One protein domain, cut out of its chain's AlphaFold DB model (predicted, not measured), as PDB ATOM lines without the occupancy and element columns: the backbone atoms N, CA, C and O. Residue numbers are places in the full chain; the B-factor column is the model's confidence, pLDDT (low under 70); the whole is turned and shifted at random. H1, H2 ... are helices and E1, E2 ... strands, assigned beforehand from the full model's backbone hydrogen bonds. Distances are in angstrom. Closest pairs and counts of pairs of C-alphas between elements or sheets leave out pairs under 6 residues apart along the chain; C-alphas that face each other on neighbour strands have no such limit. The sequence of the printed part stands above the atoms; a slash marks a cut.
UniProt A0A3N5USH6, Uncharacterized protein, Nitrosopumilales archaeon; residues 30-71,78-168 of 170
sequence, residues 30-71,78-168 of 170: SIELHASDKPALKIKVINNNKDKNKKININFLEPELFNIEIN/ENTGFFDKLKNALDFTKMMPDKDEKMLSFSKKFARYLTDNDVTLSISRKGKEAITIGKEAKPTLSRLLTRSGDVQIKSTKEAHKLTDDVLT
ATOM      1  N   SER A  30      -0.480 -53.114 -30.803       91.31
ATOM      2  CA  SER A  30      -0.971 -53.282 -29.442       91.31
ATOM      3  C   SER A  30       0.168 -53.483 -28.455       91.31
ATOM      4  O   SER A  30       1.147 -54.149 -28.779       91.31
ATOM      5  N   ILE A  31      -0.006 -52.946 -27.253       90.69
ATOM      6  CA  ILE A  31       0.838 -53.201 -26.085       90.69
ATOM      7  C   ILE A  31      -0.037 -53.917 -25.061       90.69
ATOM      8  O   ILE A  31      -1.168 -53.492 -24.814       90.69
ATOM      9  N   GLU A  32       0.474 -54.993 -24.478       93.62
ATOM     10  CA  GLU A  32      -0.181 -55.715 -23.392       93.62
ATOM     11  C   GLU A  32       0.826 -55.882 -22.255       93.62
ATOM     12  O   GLU A  32       1.918 -56.406 -22.462       93.62
ATOM     13  N   LEU A  33       0.482 -55.371 -21.074       90.81
ATOM     14  CA  LEU A  33       1.275 -55.540 -19.861       90.81
ATOM     15  C   LEU A  33       0.615 -56.621 -19.019       90.81
ATOM     16  O   LEU A  33      -0.586 -56.540 -18.760       90.81
ATOM     17  N   HIS A  34       1.397 -57.605 -18.592       91.81
ATOM     18  CA  HIS A  34       0.956 -58.660 -17.688       91.81
ATOM     19  C   HIS A  34       1.572 -58.452 -16.306       91.81
ATOM     20  O   HIS A  34       2.742 -58.090 -16.196       91.81
ATOM     21  N   ALA A  35       0.792 -58.727 -15.268       87.12
ATOM     22  CA  ALA A  35       1.246 -58.812 -13.888       87.12
ATOM     23  C   ALA A  35       0.789 -60.158 -13.322       87.12
ATOM     24  O   ALA A  35      -0.389 -60.506 -13.423       87.12
ATOM     25  N   SER A  36       1.724 -60.930 -12.765       83.75
ATOM     26  CA  SER A  36       1.446 -62.272 -12.226       83.75
ATOM     27  C   SER A  36       0.645 -63.146 -13.208       83.75
ATOM     28  O   SER A  36      -0.385 -63.721 -12.857       83.75
ATOM     29  N   ASP A  37       1.090 -63.153 -14.471       84.50
ATOM     30  CA  ASP A  37       0.522 -63.884 -15.616       84.50
ATOM     31  C   ASP A  37      -0.892 -63.483 -16.061       84.50
ATOM     32  O   ASP A  37      -1.436 -64.055 -17.010       84.50
ATOM     33  N   LYS A  38      -1.477 -62.444 -15.462       87.56
ATOM     34  CA  LYS A  38      -2.765 -61.880 -15.882       87.56
ATOM     35  C   LYS A  38      -2.560 -60.556 -16.616       87.56
ATOM     36  O   LYS A  38      -1.703 -59.768 -16.214       87.56
ATOM     37  N   PRO A  39      -3.324 -60.277 -17.682       91.31
ATOM     38  CA  PRO A  39      -3.221 -59.009 -18.388       91.31
ATOM     39  C   PRO A  39      -3.738 -57.869 -17.499       91.31
ATOM     40  O   PRO A  39      -4.867 -57.907 -17.017       91.31
ATOM     41  N   ALA A  40      -2.905 -56.850 -17.303       91.12
ATOM     42  CA  ALA A  40      -3.150 -55.702 -16.431       91.12
ATOM     43  C   ALA A  40      -3.495 -54.428 -17.217       91.12
ATOM     44  O   ALA A  40      -4.386 -53.673 -16.825       91.12
ATOM     45  N   LEU A  41      -2.845 -54.208 -18.363       91.38
ATOM     46  CA  LEU A  41      -3.109 -53.082 -19.262       91.38
ATOM     47  C   LEU A  41      -3.072 -53.554 -20.706       91.38
ATOM     48  O   LEU A  41      -2.147 -54.254 -21.112       91.38
ATOM     49  N   LYS A  42      -4.033 -53.098 -21.506       93.69
ATOM     50  CA  LYS A  42      -4.032 -53.305 -22.952       93.69
ATOM     51  C   LYS A  42      -4.203 -51.976 -23.671       93.69
ATOM     52  O   LYS A  42      -5.214 -51.303 -23.495       93.69
ATOM     53  N   ILE A  43      -3.242 -51.619 -24.514       91.62
ATOM     54  CA  ILE A  43      -3.326 -50.477 -25.427       91.62
ATOM     55  C   ILE A  43      -3.452 -51.029 -26.840       91.62
ATOM     56  O   ILE A  43      -2.645 -51.858 -27.250       91.62
ATOM     57  N   LYS A  44      -4.450 -50.588 -27.605       92.31
ATOM     58  CA  LYS A  44      -4.662 -51.034 -28.987       92.31
ATOM     59  C   LYS A  44      -4.964 -49.858 -29.900       92.31
ATOM     60  O   LYS A  44      -5.855 -49.059 -29.619       92.31
ATOM     61  N   VAL A  45      -4.272 -49.809 -31.031       89.94
ATOM     62  CA  VAL A  45      -4.584 -48.884 -32.121       89.94
ATOM     63  C   VAL A  45      -5.600 -49.553 -33.037       89.94
ATOM     64  O   VAL A  45      -5.361 -50.626 -33.593       89.94
ATOM     65  N   ILE A  46      -6.756 -48.920 -33.173       86.75
ATOM     66  CA  ILE A  46      -7.853 -49.318 -34.042       86.75
ATOM     67  C   ILE A  46      -7.896 -48.297 -35.175       86.75
ATOM     68  O   ILE A  46      -8.283 -47.144 -34.988       86.75
ATOM     69  N   ASN A  47      -7.468 -48.738 -36.352       78.88
ATOM     70  CA  ASN A  47      -7.536 -47.948 -37.569       78.88
ATOM     71  C   ASN A  47      -8.653 -48.518 -38.443       78.88
ATOM     72  O   ASN A  47      -8.587 -49.681 -38.849       78.88
ATOM     73  N   ASN A  48      -9.708 -47.739 -38.667       66.06
ATOM     74  CA  ASN A  48     -10.826 -48.168 -39.490       66.06
ATOM     75  C   ASN A  48     -10.671 -47.535 -40.872       66.06
ATOM     76  O   ASN A  48     -10.882 -46.344 -41.025       66.06
ATOM     77  N   ASN A  49     -10.338 -48.318 -41.900       62.50
ATOM     78  CA  ASN A  49     -10.042 -47.788 -43.244       62.50
ATOM     79  C   ASN A  49     -11.177 -46.950 -43.878       62.50
ATOM     80  O   ASN A  49     -10.952 -46.292 -44.891       62.50
ATOM     81  N   LYS A  50     -12.396 -46.995 -43.323       64.75
ATOM     82  CA  LYS A  50     -13.568 -46.251 -43.808       64.75
ATOM     83  C   LYS A  50     -13.694 -44.848 -43.213       64.75
ATOM     84  O   LYS A  50     -14.029 -43.919 -43.940       64.75
ATOM     85  N   ASP A  51     -13.401 -44.700 -41.927       64.25
ATOM     86  CA  ASP A  51     -13.465 -43.428 -41.219       64.25
ATOM     87  C   ASP A  51     -12.024 -43.028 -40.941       64.25
ATOM     88  O   ASP A  51     -11.336 -43.712 -40.198       64.25
ATOM     89  N   LYS A  52     -11.539 -41.928 -41.527       68.62
ATOM     90  CA  LYS A  52     -10.149 -41.437 -41.362       68.62
ATOM     91  C   LYS A  52      -9.732 -41.196 -39.894       68.62
ATOM     92  O   LYS A  52      -8.595 -40.810 -39.637       68.62
ATOM     93  N   ASN A  53     -10.647 -41.419 -38.956       76.75
ATOM     94  CA  ASN A  53     -10.469 -41.326 -37.527       76.75
ATOM     95  C   ASN A  53      -9.648 -42.505 -37.008       76.75
ATOM     96  O   ASN A  53     -10.008 -43.678 -37.149       76.75
ATOM     97  N   LYS A  54      -8.568 -42.186 -36.307       86.62
ATOM     98  CA  LYS A  54      -7.790 -43.178 -35.576       86.62
ATOM     99  C   LYS A  54      -8.317 -43.298 -34.160       86.62
ATOM    100  O   LYS A  54      -8.365 -42.301 -33.444       86.62
ATOM    101  N   LYS A  55      -8.629 -44.514 -33.712       90.19
ATOM    102  CA  LYS A  55      -9.004 -44.768 -32.319       90.19
ATOM    103  C   LYS A  55      -7.875 -45.482 -31.583       90.19
ATOM    104  O   LYS A  55      -7.414 -46.532 -32.012       90.19
ATOM    105  N   ILE A  56      -7.444 -44.936 -30.455       90.88
ATOM    106  CA  ILE A  56      -6.533 -45.600 -29.521       90.88
ATOM    107  C   ILE A  56      -7.353 -45.990 -28.303       90.88
ATOM    108  O   ILE A  56      -7.957 -45.140 -27.653       90.88
ATOM    109  N   ASN A  57      -7.422 -47.287 -28.023       92.00
ATOM    110  CA  ASN A  57      -8.087 -47.808 -26.840       92.00
ATOM    111  C   ASN A  57      -7.041 -48.136 -25.775       92.00
ATOM    112  O   ASN A  57      -6.097 -48.868 -26.061       92.00
ATOM    113  N   ILE A  58      -7.224 -47.603 -24.572       90.94
ATOM    114  CA  ILE A  58      -6.441 -47.919 -23.377       90.94
ATOM    115  C   ILE A  58      -7.393 -48.606 -22.401       90.94
ATOM    116  O   ILE A  58      -8.379 -48.009 -21.979       90.94
ATOM    117  N   ASN A  59      -7.134 -49.861 -22.058       91.44
ATOM    118  CA  ASN A  59      -7.971 -50.642 -21.155       91.44
ATOM    119  C   ASN A  59      -7.162 -51.087 -19.939       91.44
ATOM    120  O   ASN A  59      -6.311 -51.972 -20.054       91.44
ATOM    121  N   PHE A  60      -7.453 -50.477 -18.793       89.88
ATOM    122  CA  PHE A  60      -6.927 -50.889 -17.498       89.88
ATOM    123  C   PHE A  60      -7.752 -52.079 -17.001       89.88
ATOM    124  O   PHE A  60      -8.909 -51.923 -16.598       89.88
ATOM    125  N   LEU A  61      -7.179 -53.275 -17.100       91.81
ATOM    126  CA  LEU A  61      -7.814 -54.536 -16.711       91.81
ATOM    127  C   LEU A  61      -7.665 -54.787 -15.208       91.81
ATOM    128  O   LEU A  61      -8.635 -55.189 -14.572       91.81
ATOM    129  N   GLU A  62      -6.499 -54.444 -14.660       89.50
ATOM    130  CA  GLU A  62      -6.189 -54.442 -13.226       89.50
ATOM    131  C   GLU A  62      -5.750 -53.017 -12.831       89.50
ATOM    132  O   GLU A  62      -4.559 -52.762 -12.642       89.50
ATOM    133  N   PRO A  63      -6.680 -52.039 -12.833       82.25
ATOM    134  CA  PRO A  63      -6.367 -50.625 -12.625       82.25
ATOM    135  C   PRO A  63      -5.695 -50.356 -11.272       82.25
ATOM    136  O   PRO A  63      -4.850 -49.476 -11.202       82.25
ATOM    137  N   GLU A  64      -5.985 -51.163 -10.250       81.88
ATOM    138  CA  GLU A  64      -5.406 -51.039  -8.908       81.88
ATOM    139  C   GLU A  64      -3.871 -51.212  -8.884       81.88
ATOM    140  O   GLU A  64      -3.213 -50.738  -7.963       81.88
ATOM    141  N   LEU A  65      -3.278 -51.854  -9.901       79.25
ATOM    142  CA  LEU A  65      -1.818 -51.988 -10.040       79.25
ATOM    143  C   LEU A  65      -1.127 -50.705 -10.513       79.25
ATOM    144  O   LEU A  65       0.097 -50.615 -10.476       79.25
ATOM    145  N   PHE A  66      -1.904 -49.743 -11.007       76.56
ATOM    146  CA  PHE A  66      -1.418 -48.466 -11.521       76.56
ATOM    147  C   PHE A  66      -1.716 -47.326 -10.553       76.56
ATOM    148  O   PHE A  66      -1.680 -46.166 -10.958       76.56
ATOM    149  N   ASN A  67      -2.002 -47.652  -9.291       68.94
ATOM    150  CA  ASN A  67      -2.049 -46.655  -8.245       68.94
ATOM    151  C   ASN A  67      -0.623 -46.155  -7.982       68.94
ATOM    152  O   ASN A  67       0.181 -46.836  -7.347       68.94
ATOM    153  N   ILE A  68      -0.286 -45.003  -8.555       59.69
ATOM    154  CA  ILE A  68       1.028 -44.383  -8.388       59.69
ATOM    155  C   ILE A  68       0.963 -43.529  -7.120       59.69
ATOM    156  O   ILE A  68       0.426 -42.421  -7.149       59.69
ATOM    157  N   GLU A  69       1.514 -44.040  -6.018       54.25
ATOM    158  CA  GLU A  69       1.843 -43.218  -4.850       54.25
ATOM    159  C   GLU A  69       2.989 -42.277  -5.236       54.25
ATOM    160  O   GLU A  69       4.122 -42.707  -5.455       54.25
ATOM    161  N   ILE A  70       2.687 -40.985  -5.371       51.94
ATOM    162  CA  ILE A  70       3.713 -39.954  -5.522       51.94
ATOM    163  C   ILE A  70       4.021 -39.455  -4.117       51.94
ATOM    164  O   ILE A  70       3.231 -38.701  -3.548       51.94
ATOM    165  N   ASN A  71       5.156 -39.866  -3.548       51.09
ATOM    166  CA  ASN A  71       5.621 -39.259  -2.307       51.09
ATOM    167  C   ASN A  71       5.923 -37.775  -2.573       51.09
ATOM    168  O   ASN A  71       6.694 -37.475  -3.485       51.09
ATOM    169  N   GLU A  78      11.252 -33.066 -13.260       50.12
ATOM    170  CA  GLU A  78      10.128 -32.472 -14.019       50.12
ATOM    171  C   GLU A  78       9.627 -33.316 -15.220       50.12
ATOM    172  O   GLU A  78       8.588 -33.037 -15.823       50.12
ATOM    173  N   ASN A  79      10.323 -34.401 -15.550       46.09
ATOM    174  CA  ASN A  79       9.904 -35.452 -16.452       46.09
ATOM    175  C   ASN A  79       8.982 -36.494 -15.787       46.09
ATOM    176  O   ASN A  79       9.305 -37.674 -15.663       46.09
ATOM    177  N   THR A  80       7.773 -36.052 -15.448       59.72
ATOM    178  CA  THR A  80       6.633 -36.919 -15.104       59.72
ATOM    179  C   THR A  80       6.511 -38.105 -16.085       59.72
ATOM    180  O   THR A  80       6.691 -37.953 -17.305       59.72
ATOM    181  N   GLY A  81       6.267 -39.317 -15.580       59.56
ATOM    182  CA  GLY A  81       6.204 -40.532 -16.396       59.56
ATOM    183  C   GLY A  81       5.041 -40.502 -17.396       59.56
ATOM    184  O   GLY A  81       4.142 -39.669 -17.312       59.56
ATOM    185  N   PHE A  82       5.009 -41.427 -18.365       66.19
ATOM    186  CA  PHE A  82       3.898 -41.510 -19.334       66.19
ATOM    187  C   PHE A  82       2.521 -41.570 -18.647       66.19
ATOM    188  O   PHE A  82       1.579 -40.926 -19.107       66.19
ATOM    189  N   PHE A  83       2.412 -42.312 -17.541       69.62
ATOM    190  CA  PHE A  83       1.165 -42.464 -16.794       69.62
ATOM    191  C   PHE A  83       0.768 -41.204 -16.028       69.62
ATOM    192  O   PHE A  83      -0.407 -40.861 -16.060       69.62
ATOM    193  N   ASP A  84       1.714 -40.460 -15.457       67.44
ATOM    194  CA  ASP A  84       1.450 -39.161 -14.816       67.44
ATOM    195  C   ASP A  84       0.965 -38.126 -15.836       67.44
ATOM    196  O   ASP A  84       0.003 -37.386 -15.626       67.44
ATOM    197  N   LYS A  85       1.604 -38.121 -17.008       67.94
ATOM    198  CA  LYS A  85       1.233 -37.268 -18.140       67.94
ATOM    199  C   LYS A  85      -0.164 -37.608 -18.650       67.94
ATOM    200  O   LYS A  85      -0.963 -36.711 -18.921       67.94
ATOM    201  N   LEU A  86      -0.473 -38.901 -18.746       69.31
ATOM    202  CA  LEU A  86      -1.804 -39.385 -19.084       69.31
ATOM    203  C   LEU A  86      -2.814 -39.000 -17.991       69.31
ATOM    204  O   LEU A  86      -3.858 -38.455 -18.317       69.31
ATOM    205  N   LYS A  87      -2.486 -39.174 -16.710       70.44
ATOM    206  CA  LYS A  87      -3.275 -38.739 -15.545       70.44
ATOM    207  C   LYS A  87      -3.683 -37.272 -15.661       70.44
ATOM    208  O   LYS A  87      -4.874 -36.976 -15.678       70.44
ATOM    209  N   ASN A  88      -2.722 -36.376 -15.863       65.88
ATOM    210  CA  ASN A  88      -2.977 -34.938 -15.995       65.88
ATOM    211  C   ASN A  88      -3.854 -34.610 -17.214       65.88
ATOM    212  O   ASN A  88      -4.741 -33.757 -17.159       65.88
ATOM    213  N   ALA A  89      -3.650 -35.323 -18.324       64.44
ATOM    214  CA  ALA A  89      -4.472 -35.171 -19.521       64.44
ATOM    215  C   ALA A  89      -5.915 -35.671 -19.327       64.44
ATOM    216  O   ALA A  89      -6.799 -35.271 -20.083       64.44
ATOM    217  N   LEU A  90      -6.152 -36.533 -18.333       69.31
ATOM    218  CA  LEU A  90      -7.429 -37.186 -18.056       69.31
ATOM    219  C   LEU A  90      -8.153 -36.672 -16.809       69.31
ATOM    220  O   LEU A  90      -9.274 -37.125 -16.568       69.31
ATOM    221  N   ASP A  91      -7.576 -35.722 -16.068       67.56
ATOM    222  CA  ASP A  91      -8.138 -35.140 -14.837       67.56
ATOM    223  C   ASP A  91      -9.335 -34.196 -15.108       67.56
ATOM    224  O   ASP A  91      -9.417 -33.056 -14.660       67.56
ATOM    225  N   PHE A  92     -10.302 -34.675 -15.890       61.22
ATOM    226  CA  PHE A  92     -11.600 -34.040 -16.118       61.22
ATOM    227  C   PHE A  92     -12.647 -34.455 -15.077       61.22
ATOM    228  O   PHE A  92     -13.804 -34.048 -15.168       61.22
ATOM    229  N   THR A  93     -12.284 -35.339 -14.150       51.50
ATOM    230  CA  THR A  93     -13.195 -36.072 -13.263       51.50
ATOM    231  C   THR A  93     -13.198 -35.531 -11.833       51.50
ATOM    232  O   THR A  93     -14.244 -35.607 -11.191       51.50
ATOM    233  N   LYS A  94     -12.107 -34.914 -11.347       53.97
ATOM    234  CA  LYS A  94     -12.040 -34.228 -10.037       53.97
ATOM    235  C   LYS A  94     -12.422 -32.740 -10.127       53.97
ATOM    236  O   LYS A  94     -11.753 -31.882  -9.561       53.97
ATOM    237  N   MET A  95     -13.498 -32.410 -10.848       50.62
ATOM    238  CA  MET A  95     -13.963 -31.022 -11.023       50.62
ATOM    239  C   MET A  95     -14.594 -30.459  -9.740       50.62
ATOM    240  O   MET A  95     -15.815 -30.334  -9.641       50.62
ATOM    241  N   MET A  96     -13.755 -30.131  -8.757       44.09
ATOM    242  CA  MET A  96     -14.087 -29.237  -7.648       44.09
ATOM    243  C   MET A  96     -13.759 -27.774  -8.016       44.09
ATOM    244  O   MET A  96     -12.893 -27.547  -8.865       44.09
ATOM    245  N   PRO A  97     -14.438 -26.781  -7.405       48.75
ATOM    246  CA  PRO A  97     -14.291 -25.354  -7.724       48.75
ATOM    247  C   PRO A  97     -12.886 -24.762  -7.521       48.75
ATOM    248  O   PRO A  97     -12.615 -23.700  -8.072       48.75
ATOM    249  N   ASP A  98     -12.005 -25.447  -6.784       50.03
ATOM    250  CA  ASP A  98     -10.754 -24.879  -6.262       50.03
ATOM    251  C   ASP A  98      -9.474 -25.353  -6.985       50.03
ATOM    252  O   ASP A  98      -8.371 -25.078  -6.518       50.03
ATOM    253  N   LYS A  99      -9.572 -26.080  -8.111       55.81
ATOM    254  CA  LYS A  99      -8.387 -26.615  -8.816       55.81
ATOM    255  C   LYS A  99      -7.845 -25.687  -9.911       55.81
ATOM    256  O   LYS A  99      -8.598 -25.018 -10.616       55.81
ATOM    257  N   ASP A 100      -6.520 -25.736 -10.069       58.06
ATOM    258  CA  ASP A 100      -5.691 -24.970 -11.005       58.06
ATOM    259  C   ASP A 100      -6.323 -24.811 -12.399       58.06
ATOM    260  O   ASP A 100      -6.391 -25.757 -13.195       58.06
ATOM    261  N   GLU A 101      -6.707 -23.580 -12.756       61.91
ATOM    262  CA  GLU A 101      -7.206 -23.237 -14.097       61.91
ATOM    263  C   GLU A 101      -6.249 -23.697 -15.209       61.91
ATOM    264  O   GLU A 101      -6.677 -24.037 -16.317       61.91
ATOM    265  N   LYS A 102      -4.949 -23.766 -14.893       61.88
ATOM    266  CA  LYS A 102      -3.891 -24.268 -15.772       61.88
ATOM    267  C   LYS A 102      -4.090 -25.735 -16.152       61.88
ATOM    268  O   LYS A 102      -4.002 -26.052 -17.336       61.88
ATOM    269  N   MET A 103      -4.411 -26.614 -15.200       63.09
ATOM    270  CA  MET A 103      -4.637 -28.037 -15.490       63.09
ATOM    271  C   MET A 103      -5.906 -28.238 -16.317       63.09
ATOM    272  O   MET A 103      -5.893 -28.948 -17.319       63.09
ATOM    273  N   LEU A 104      -6.987 -27.532 -15.979       65.81
ATOM    274  CA  LEU A 104      -8.222 -27.603 -16.760       65.81
ATOM    275  C   LEU A 104      -8.034 -27.075 -18.194       65.81
ATOM    276  O   LEU A 104      -8.596 -27.623 -19.147       65.81
ATOM    277  N   SER A 105      -7.257 -26.002 -18.353       70.19
ATOM    278  CA  SER A 105      -6.866 -25.469 -19.661       70.19
ATOM    279  C   SER A 105      -6.047 -26.493 -20.452       70.19
ATOM    280  O   SER A 105      -6.350 -26.753 -21.618       70.19
ATOM    281  N   PHE A 106      -5.082 -27.147 -19.801       70.62
ATOM    282  CA  PHE A 106      -4.254 -28.197 -20.388       70.62
ATOM    283  C   PHE A 106      -5.086 -29.367 -20.925       70.62
ATOM    284  O   PHE A 106      -4.984 -29.701 -22.108       70.62
ATOM    285  N   SER A 107      -5.963 -29.956 -20.108       72.44
ATOM    286  CA  SER A 107      -6.761 -31.111 -20.530       72.44
ATOM    287  C   SER A 107      -7.697 -30.729 -21.691       72.44
ATOM    288  O   SER A 107      -7.804 -31.456 -22.680       72.44
ATOM    289  N   LYS A 108      -8.312 -29.534 -21.661       77.69
ATOM    290  CA  LYS A 108      -9.130 -29.023 -22.781       77.69
ATOM    291  C   LYS A 108      -8.335 -28.869 -24.075       77.69
ATOM    292  O   LYS A 108      -8.808 -29.314 -25.120       77.69
ATOM    293  N   LYS A 109      -7.146 -28.261 -24.010       78.00
ATOM    294  CA  LYS A 109      -6.238 -28.120 -25.158       78.00
ATOM    295  C   LYS A 109      -5.864 -29.486 -25.734       78.00
ATOM    296  O   LYS A 109      -5.937 -29.670 -26.945       78.00
ATOM    297  N   PHE A 110      -5.533 -30.451 -24.876       80.19
ATOM    298  CA  PHE A 110      -5.222 -31.819 -25.290       80.19
ATOM    299  C   PHE A 110      -6.394 -32.473 -26.030       80.19
ATOM    300  O   PHE A 110      -6.228 -32.971 -27.144       80.19
ATOM    301  N   ALA A 111      -7.595 -32.415 -25.448       83.50
ATOM    302  CA  ALA A 111      -8.801 -32.966 -26.058       83.50
ATOM    303  C   ALA A 111      -9.087 -32.339 -27.427       83.50
ATOM    304  O   ALA A 111      -9.343 -33.049 -28.402       83.50
ATOM    305  N   ARG A 112      -8.967 -31.010 -27.511       83.56
ATOM    306  CA  ARG A 112      -9.155 -30.269 -28.754       83.56
ATOM    307  C   ARG A 112      -8.138 -30.669 -29.817       83.56
ATOM    308  O   ARG A 112      -8.504 -30.905 -30.965       83.56
ATOM    309  N   TYR A 113      -6.875 -30.802 -29.429       82.25
ATOM    310  CA  TYR A 113      -5.812 -31.190 -30.343       82.25
ATOM    311  C   TYR A 113      -6.023 -32.604 -30.904       82.25
ATOM    312  O   TYR A 113      -5.784 -32.831 -32.092       82.25
ATOM    313  N   LEU A 114      -6.501 -33.555 -30.091       85.62
ATOM    314  CA  LEU A 114      -6.880 -34.886 -30.580       85.62
ATOM    315  C   LEU A 114      -7.985 -34.792 -31.643       85.62
ATOM    316  O   LEU A 114      -7.850 -35.399 -32.707       85.62
ATOM    317  N   THR A 115      -9.023 -33.980 -31.406       87.56
ATOM    318  CA  THR A 115     -10.088 -33.716 -32.391       87.56
ATOM    319  C   THR A 115      -9.544 -33.123 -33.687       87.56
ATOM    320  O   THR A 115      -9.869 -33.622 -34.767       87.56
ATOM    321  N   ASP A 116      -8.705 -32.091 -33.591       84.62
ATOM    322  CA  ASP A 116      -8.137 -31.390 -34.749       84.62
ATOM    323  C   ASP A 116      -7.177 -32.283 -35.565       84.62
ATOM    324  O   ASP A 116      -6.867 -31.978 -36.715       84.62
ATOM    325  N   ASN A 117      -6.732 -33.412 -34.999       82.25
ATOM    326  CA  ASN A 117      -5.872 -34.398 -35.657       82.25
ATOM    327  C   ASN A 117      -6.577 -35.727 -35.983       82.25
ATOM    328  O   ASN A 117      -5.893 -36.710 -36.272       82.25
ATOM    329  N   ASP A 118      -7.915 -35.765 -35.950       86.94
ATOM    330  CA  ASP A 118      -8.739 -36.954 -36.227       86.94
ATOM    331  C   ASP A 118      -8.368 -38.175 -35.356       86.94
ATOM    332  O   ASP A 118      -8.481 -39.333 -35.767       86.94
ATOM    333  N   VAL A 119      -7.920 -37.923 -34.123       87.75
ATOM    334  CA  VAL A 119      -7.610 -38.956 -33.134       87.75
ATOM    335  C   VAL A 119      -8.720 -39.016 -32.090       87.75
ATOM    336  O   VAL A 119      -9.196 -38.000 -31.587       87.75
ATOM    337  N   THR A 120      -9.099 -40.236 -31.732       91.31
ATOM    338  CA  THR A 120      -9.971 -40.542 -30.602       91.31
ATOM    339  C   THR A 120      -9.203 -41.393 -29.604       91.31
ATOM    340  O   THR A 120      -8.730 -42.479 -29.937       91.31
ATOM    341  N   LEU A 121      -9.127 -40.936 -28.361       90.31
ATOM    342  CA  LEU A 121      -8.661 -41.729 -27.232       90.31
ATOM    343  C   LEU A 121      -9.876 -42.276 -26.477       90.31
ATOM    344  O   LEU A 121     -10.756 -41.516 -26.085       90.31
ATOM    345  N   SER A 122      -9.941 -43.589 -26.283       91.38
ATOM    346  CA  SER A 122     -10.991 -44.259 -25.510       91.38
ATOM    347  C   SER A 122     -10.351 -45.003 -24.357       91.38
ATOM    348  O   SER A 122      -9.469 -45.838 -24.568       91.38
ATOM    349  N   ILE A 123     -10.791 -44.699 -23.142       89.69
ATOM    350  CA  ILE A 123     -10.235 -45.278 -21.926       89.69
ATOM    351  C   ILE A 123     -11.292 -46.130 -21.256       89.69
ATOM    352  O   ILE A 123     -12.426 -45.700 -21.031       89.69
ATOM    353  N   SER A 124     -10.908 -47.366 -20.975       91.25
ATOM    354  CA  SER A 124     -11.757 -48.385 -20.385       91.25
ATOM    355  C   SER A 124     -11.195 -48.848 -19.052       91.25
ATOM    356  O   SER A 124      -9.984 -48.997 -18.891       91.25
ATOM    357  N   ARG A 125     -12.102 -49.106 -18.117       89.25
ATOM    358  CA  ARG A 125     -11.820 -49.705 -16.818       89.25
ATOM    359  C   ARG A 125     -12.485 -51.070 -16.772       89.25
ATOM    360  O   ARG A 125     -13.701 -51.161 -16.958       89.25
ATOM    361  N   LYS A 126     -11.707 -52.130 -16.555       91.00
ATOM    362  CA  LYS A 126     -12.196 -53.518 -16.497       91.00
ATOM    363  C   LYS A 126     -13.102 -53.854 -17.695       91.00
ATOM    364  O   LYS A 126     -14.191 -54.405 -17.543       91.00
ATOM    365  N   GLY A 127     -12.683 -53.428 -18.894       90.88
ATOM    366  CA  GLY A 127     -13.414 -53.636 -20.152       90.88
ATOM    367  C   GLY A 127     -14.601 -52.701 -20.422       90.88
ATOM    368  O   GLY A 127     -15.221 -52.817 -21.477       90.88
ATOM    369  N   LYS A 128     -14.924 -51.763 -19.525       91.00
ATOM    370  CA  LYS A 128     -16.017 -50.792 -19.710       91.00
ATOM    371  C   LYS A 128     -15.463 -49.426 -20.103       91.00
ATOM    372  O   LYS A 128     -14.698 -48.845 -19.340       91.00
ATOM    373  N   GLU A 129     -15.866 -48.898 -21.261       89.81
ATOM    374  CA  GLU A 129     -15.465 -47.556 -21.715       89.81
ATOM    375  C   GLU A 129     -16.001 -46.490 -20.743       89.81
ATOM    376  O   GLU A 129     -17.210 -46.358 -20.547       89.81
ATOM    377  N   ALA A 130     -15.089 -45.745 -20.120       87.62
ATOM    378  CA  ALA A 130     -15.390 -44.732 -19.116       87.62
ATOM    379  C   ALA A 130     -15.345 -43.321 -19.718       87.62
ATOM    380  O   ALA A 130     -16.262 -42.521 -19.499       87.62
ATOM    381  N   ILE A 131     -14.303 -43.034 -20.504       87.25
ATOM    382  CA  ILE A 131     -14.021 -41.709 -21.064       87.25
ATOM    383  C   ILE A 131     -13.628 -41.860 -22.535       87.25
ATOM    384  O   ILE A 131     -12.823 -42.722 -22.883       87.25
ATOM    385  N   THR A 132     -14.175 -40.992 -23.382       89.25
ATOM    386  CA  THR A 132     -13.778 -40.840 -24.786       89.25
ATOM    387  C   THR A 132     -13.401 -39.388 -25.041       89.25
ATOM    388  O   THR A 132     -14.158 -38.483 -24.692       89.25
ATOM    389  N   ILE A 133     -12.232 -39.160 -25.633       88.69
ATOM    390  CA  ILE A 133     -11.643 -37.838 -25.861       88.69
ATOM    391  C   ILE A 133     -11.254 -37.712 -27.331       88.69
ATOM    392  O   ILE A 133     -10.718 -38.654 -27.914       88.69
ATOM    393  N   GLY A 134     -11.484 -36.543 -27.915       88.69
ATOM    394  CA  GLY A 134     -11.113 -36.231 -29.286       88.69
ATOM    395  C   GLY A 134     -12.263 -36.451 -30.262       88.69
ATOM    396  O   GLY A 134     -13.434 -36.263 -29.931       88.69
ATOM    397  N   LYS A 135     -11.923 -36.861 -31.485       90.12
ATOM    398  CA  LYS A 135     -12.778 -36.712 -32.669       90.12
ATOM    399  C   LYS A 135     -14.189 -37.294 -32.542       90.12
ATOM    400  O   LYS A 135     -15.144 -36.699 -33.037       90.12
ATOM    401  N   GLU A 136     -14.323 -38.459 -31.917       90.12
ATOM    402  CA  GLU A 136     -15.607 -39.163 -31.783       90.12
ATOM    403  C   GLU A 136     -16.309 -38.919 -30.442       90.12
ATOM    404  O   GLU A 136     -17.323 -39.566 -30.148       90.12
ATOM    405  N   ALA A 137     -15.802 -37.998 -29.616       88.06
ATOM    406  CA  ALA A 137     -16.471 -37.617 -28.386       88.06
ATOM    407  C   ALA A 137     -17.869 -37.057 -28.700       88.06
ATOM    408  O   ALA A 137     -18.043 -36.129 -29.487       88.06
ATOM    409  N   LYS A 138     -18.893 -37.632 -28.064       85.88
ATOM    410  CA  LYS A 138     -20.271 -37.129 -28.104       85.88
ATOM    411  C   LYS A 138     -20.601 -36.531 -26.739       85.88
ATOM    412  O   LYS A 138     -21.109 -37.259 -25.881       85.88
ATOM    413  N   PRO A 139     -20.259 -35.255 -26.497       78.19
ATOM    414  CA  PRO A 139     -20.456 -34.625 -25.199       78.19
ATOM    415  C   PRO A 139     -21.956 -34.582 -24.876       78.19
ATOM    416  O   PRO A 139     -22.745 -34.011 -25.627       78.19
ATOM    417  N   THR A 140     -22.358 -35.217 -23.775       71.25
ATOM    418  CA  THR A 140     -23.737 -35.172 -23.256       71.25
ATOM    419  C   THR A 140     -23.788 -34.187 -22.079       71.25
ATOM    420  O   THR A 140     -23.176 -33.119 -22.150       71.25
ATOM    421  N   LEU A 141     -24.447 -34.520 -20.964       57.47
ATOM    422  CA  LEU A 141     -24.443 -33.703 -19.738       57.47
ATOM    423  C   LEU A 141     -23.022 -33.436 -19.198       57.47
ATOM    424  O   LEU A 141     -22.807 -32.468 -18.472       57.47
ATOM    425  N   SER A 142     -22.026 -34.223 -19.624       54.91
ATOM    426  CA  SER A 142     -20.604 -33.998 -19.342       54.91
ATOM    427  C   SER A 142     -20.062 -32.664 -19.867       54.91
ATOM    428  O   SER A 142     -19.045 -32.198 -19.360       54.91
ATOM    429  N   ARG A 143     -20.715 -32.014 -20.844       60.50
ATOM    430  CA  ARG A 143     -20.289 -30.705 -21.373       60.50
ATOM    431  C   ARG A 143     -20.408 -29.582 -20.343       60.50
ATOM    432  O   ARG A 143     -19.603 -28.660 -20.374       60.50
ATOM    433  N   LEU A 144     -21.389 -29.657 -19.438       53.97
ATOM    434  CA  LEU A 144     -21.593 -28.654 -18.386       53.97
ATOM    435  C   LEU A 144     -20.443 -28.679 -17.369       53.97
ATOM    436  O   LEU A 144     -19.981 -27.631 -16.928       53.97
ATOM    437  N   LEU A 145     -19.965 -29.887 -17.058       58.28
ATOM    438  CA  LEU A 145     -18.856 -30.129 -16.142       58.28
ATOM    439  C   LEU A 145     -17.532 -29.806 -16.837       58.28
ATOM    440  O   LEU A 145     -16.870 -28.834 -16.493       58.28
ATOM    441  N   THR A 146     -17.203 -30.543 -17.900       61.62
ATOM    442  CA  THR A 146     -15.912 -30.444 -18.607       61.62
ATOM    443  C   THR A 146     -15.702 -29.103 -19.311       61.62
ATOM    444  O   THR A 146     -14.567 -28.724 -19.607       61.62
ATOM    445  N   ARG A 147     -16.794 -28.387 -19.625       67.50
ATOM    446  CA  ARG A 147     -16.822 -27.212 -20.512       67.50
ATOM    447  C   ARG A 147     -16.101 -27.467 -21.846       67.50
ATOM    448  O   ARG A 147     -15.573 -26.532 -22.441       67.50
ATOM    449  N   SER A 148     -16.064 -28.723 -22.302       68.31
ATOM    450  CA  SER A 148     -15.398 -29.152 -23.533       68.31
ATOM    451  C   SER A 148     -16.359 -29.921 -24.436       68.31
ATOM    452  O   SER A 148     -17.145 -30.746 -23.973       68.31
ATOM    453  N   GLY A 149     -16.300 -29.637 -25.738       78.81
ATOM    454  CA  GLY A 149     -17.000 -30.420 -26.758       78.81
ATOM    455  C   GLY A 149     -16.257 -31.701 -27.152       78.81
ATOM    456  O   GLY A 149     -16.842 -32.570 -27.785       78.81
ATOM    457  N   ASP A 150     -14.993 -31.816 -26.750       83.75
ATOM    458  CA  ASP A 150     -14.061 -32.853 -27.194       83.75
ATOM    459  C   ASP A 150     -13.890 -33.967 -26.145       83.75
ATOM    460  O   ASP A 150     -13.012 -34.815 -26.264       83.75
ATOM    461  N   VAL A 151     -14.719 -33.965 -25.093       82.75
ATOM    462  CA  VAL A 151     -14.688 -34.944 -23.999       82.75
ATOM    463  C   VAL A 151     -16.082 -35.511 -23.762       82.75
ATOM    464  O   VAL A 151     -17.059 -34.790 -23.540       82.75
ATOM    465  N   GLN A 152     -16.171 -36.834 -23.750       85.94
ATOM    466  CA  GLN A 152     -17.365 -37.587 -23.412       85.94
ATOM    467  C   GLN A 152     -17.094 -38.479 -22.204       85.94
ATOM    468  O   GLN A 152     -16.299 -39.414 -22.269       85.94
ATOM    469  N   ILE A 153     -17.848 -38.252 -21.131       83.38
ATOM    470  CA  ILE A 153     -17.919 -39.177 -20.000       83.38
ATOM    471  C   ILE A 153     -19.063 -40.154 -20.291       83.38
ATOM    472  O   ILE A 153     -20.227 -39.751 -20.346       83.38
ATOM    473  N   LYS A 154     -18.742 -41.429 -20.531       82.94
ATOM    474  CA  LYS A 154     -19.733 -42.487 -20.815       82.94
ATOM    475  C   LYS A 154     -20.444 -42.954 -19.550       82.94
ATOM    476  O   LYS A 154     -21.635 -43.245 -19.582       82.94
ATOM    477  N   SER A 155     -19.705 -43.021 -18.448       80.06
ATOM    478  CA  SER A 155     -20.201 -43.400 -17.131       80.06
ATOM    479  C   SER A 155     -19.462 -42.584 -16.085       80.06
ATOM    480  O   SER A 155     -18.254 -42.739 -15.925       80.06
ATOM    481  N   THR A 156     -20.177 -41.728 -15.360       74.94
ATOM    482  CA  THR A 156     -19.599 -40.937 -14.262       74.94
ATOM    483  C   THR A 156     -19.033 -41.839 -13.170       74.94
ATOM    484  O   THR A 156     -17.949 -41.577 -12.669       74.94
ATOM    485  N   LYS A 157     -19.708 -42.957 -12.871       82.00
ATOM    486  CA  LYS A 157     -19.241 -43.966 -11.911       82.00
ATOM    487  C   LYS A 157     -17.932 -44.621 -12.346       82.00
ATOM    488  O   LYS A 157     -17.030 -44.743 -11.532       82.00
ATOM    489  N   GLU A 158     -17.832 -45.086 -13.594       84.56
ATOM    490  CA  GLU A 158     -16.597 -45.741 -14.056       84.56
ATOM    491  C   GLU A 158     -15.472 -44.727 -14.271       84.56
ATOM    492  O   GLU A 158     -14.325 -45.066 -14.025       84.56
ATOM    493  N   ALA A 159     -15.777 -43.488 -14.668       76.19
ATOM    494  CA  ALA A 159     -14.786 -42.419 -14.777       76.19
ATOM    495  C   ALA A 159     -14.243 -41.999 -13.403       76.19
ATOM    496  O   ALA A 159     -13.036 -41.828 -13.259       76.19
ATOM    497  N   HIS A 160     -15.110 -41.893 -12.391       76.12
ATOM    498  CA  HIS A 160     -14.697 -41.632 -11.015       76.12
ATOM    499  C   HIS A 160     -13.862 -42.788 -10.463       76.12
ATOM    500  O   HIS A 160     -12.741 -42.562 -10.054       76.12
ATOM    501  N   LYS A 161     -14.304 -44.043 -10.603       81.19
ATOM    502  CA  LYS A 161     -13.497 -45.197 -10.171       81.19
ATOM    503  C   LYS A 161     -12.181 -45.350 -10.923       81.19
ATOM    504  O   LYS A 161     -11.206 -45.786 -10.349       81.19
ATOM    505  N   LEU A 162     -12.152 -45.034 -12.216       78.31
ATOM    506  CA  LEU A 162     -10.908 -45.005 -12.985       78.31
ATOM    507  C   LEU A 162      -9.964 -43.934 -12.432       78.31
ATOM    508  O   LEU A 162      -8.760 -44.137 -12.411       78.31
ATOM    509  N   THR A 163     -10.523 -42.805 -12.001       71.81
ATOM    510  CA  THR A 163      -9.766 -41.749 -11.334       71.81
ATOM    511  C   THR A 163      -9.277 -42.230  -9.984       71.81
ATOM    512  O   THR A 163      -8.113 -42.058  -9.701       71.81
ATOM    513  N   ASP A 164     -10.104 -42.873  -9.174       73.12
ATOM    514  CA  ASP A 164      -9.664 -43.370  -7.873       73.12
ATOM    515  C   ASP A 164      -8.583 -44.444  -8.052       73.12
ATOM    516  O   ASP A 164      -7.495 -44.297  -7.526       73.12
ATOM    517  N   ASP A 165      -8.816 -45.456  -8.891       72.50
ATOM    518  CA  ASP A 165      -7.890 -46.582  -9.050       72.50
ATOM    519  C   ASP A 165      -6.534 -46.184  -9.679       72.50
ATOM    520  O   ASP A 165      -5.538 -46.866  -9.456       72.50
ATOM    521  N   VAL A 166      -6.493 -45.124 -10.499       64.88
ATOM    522  CA  VAL A 166      -5.276 -44.677 -11.216       64.88
ATOM    523  C   VAL A 166      -4.681 -43.399 -10.605       64.88
ATOM    524  O   VAL A 166      -3.503 -43.106 -10.791       64.88
ATOM    525  N   LEU A 167      -5.490 -42.593  -9.913       56.81
ATOM    526  CA  LEU A 167      -5.191 -41.214  -9.506       56.81
ATOM    527  C   LEU A 167      -5.373 -40.984  -7.995       56.81
ATOM    528  O   LEU A 167      -5.582 -39.822  -7.615       56.81
ATOM    529  N   THR A 168      -5.304 -42.026  -7.156       50.97
ATOM    530  CA  THR A 168      -5.402 -41.865  -5.696       50.97
ATOM    531  C   THR A 168      -4.437 -40.780  -5.222       50.97
ATOM    532  O   THR A 168      -3.268 -40.739  -5.604       50.97
TER     533      THR A 168
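What this domain is: This is residues 30 to 71 and 78 to 168 of the 170 residues of an uncharacterized protein of Nitrosopumilales archaeon (UniProt A0A3N5USH6). A twisted sheet of six strands forms a wall; H3 and H5 both cross strands at its E4 to E6 end, while the E1 and E2 hairpin reaches out beyond them as a wing. H2 sits between H3 and H5, touching H3 alone; little H1 packs on the end of H5. The 133 printed residues hold, in order, E1 E2 E3 H1 H2 H3 E4 E5 H4 E6 H5, of mixed class; the sheet, also mixed, runs E1 E2 E3 E4 E5 E6, with E3 and E4 parallel. It is compact, with a radius of gyration of the C-alphas of 14.6 A and spans of 43 by 40 by 31 A.

Where its parts are: Find C-alpha 30 at (-0.971, -53.282, -29.442), where E1, residues 30 to 35, begins. E2, residues 38 to 47, covers 26.2 A and bends by 58 degrees at residue 41; E3 is residues 54 to 60. Further on, look for E4 at residues 119 to 125, 20.0 A, E5 at 128 to 134 and E6 at 151 to 153. H1 is residues 63 to 66, H2 82 to 90 and H4 142 to 146. H3, residues 101 to 116, runs 22.2 A from (-7.206, -23.237, -14.097). H5, residues 156 to 167, runs 15.2 A to C-alpha 167 at (-5.191, -41.214, -9.506).

How they stand to each other: Start in the sheet with E1, E2 and E3, a meander, each strand the antiparallel neighbour of the one before: look for N 33 and O 41 at 2.9 A, and N 44 and O 57 at 2.8 A. E3 and E4 are parallel, with N 58 and O 122 2.9 A apart. E4 and E5 form an antiparallel hairpin, with N 123 and O 131 at 2.8 A; E5 and E6 are antiparallel, with N 152 and O 132 at 2.8 A. H5 and the sheet make two layers, a helix on one face of a sheet: H5 lies over E4 and E5, 8.6 A high, and its closest C-alphas to E5 are Ala 159 and Ala 130, 5.0 A. H3 is only just over E5, with 3 C-alphas, and runs across the strands at 74 degrees on the local plane. H2 touches residues 103 to 110 of H3 alone, closest at C-alphas 89 and 107, 4.8 A, about perpendicular at 85 degrees. H1, on the same face as H3, touches H5 at C-alphas 64 and 165, 5.1 A. H4 only grazes the sheet. In H2, H3, H4 and H5 every O i to N i+4 pair is within hydrogen-bond range; H1 is too short for one.

The domain as a whole: The C-alphas farthest apart, Lys 50 and Asn 71, are 46.3 A apart. Residues 72 to 77 are not printed, and C-alphas 71 and 78 are 14.3 A apart across this cut, on the link from H1 to H2. Of the links printed whole, none is long. Residues 97 to 102, of which 101 to 102 belong to H3, stand free. The mean pLDDT of the printed part is 76.1; 47 residues are under 70, among them 78 to 86 and 88 to 104.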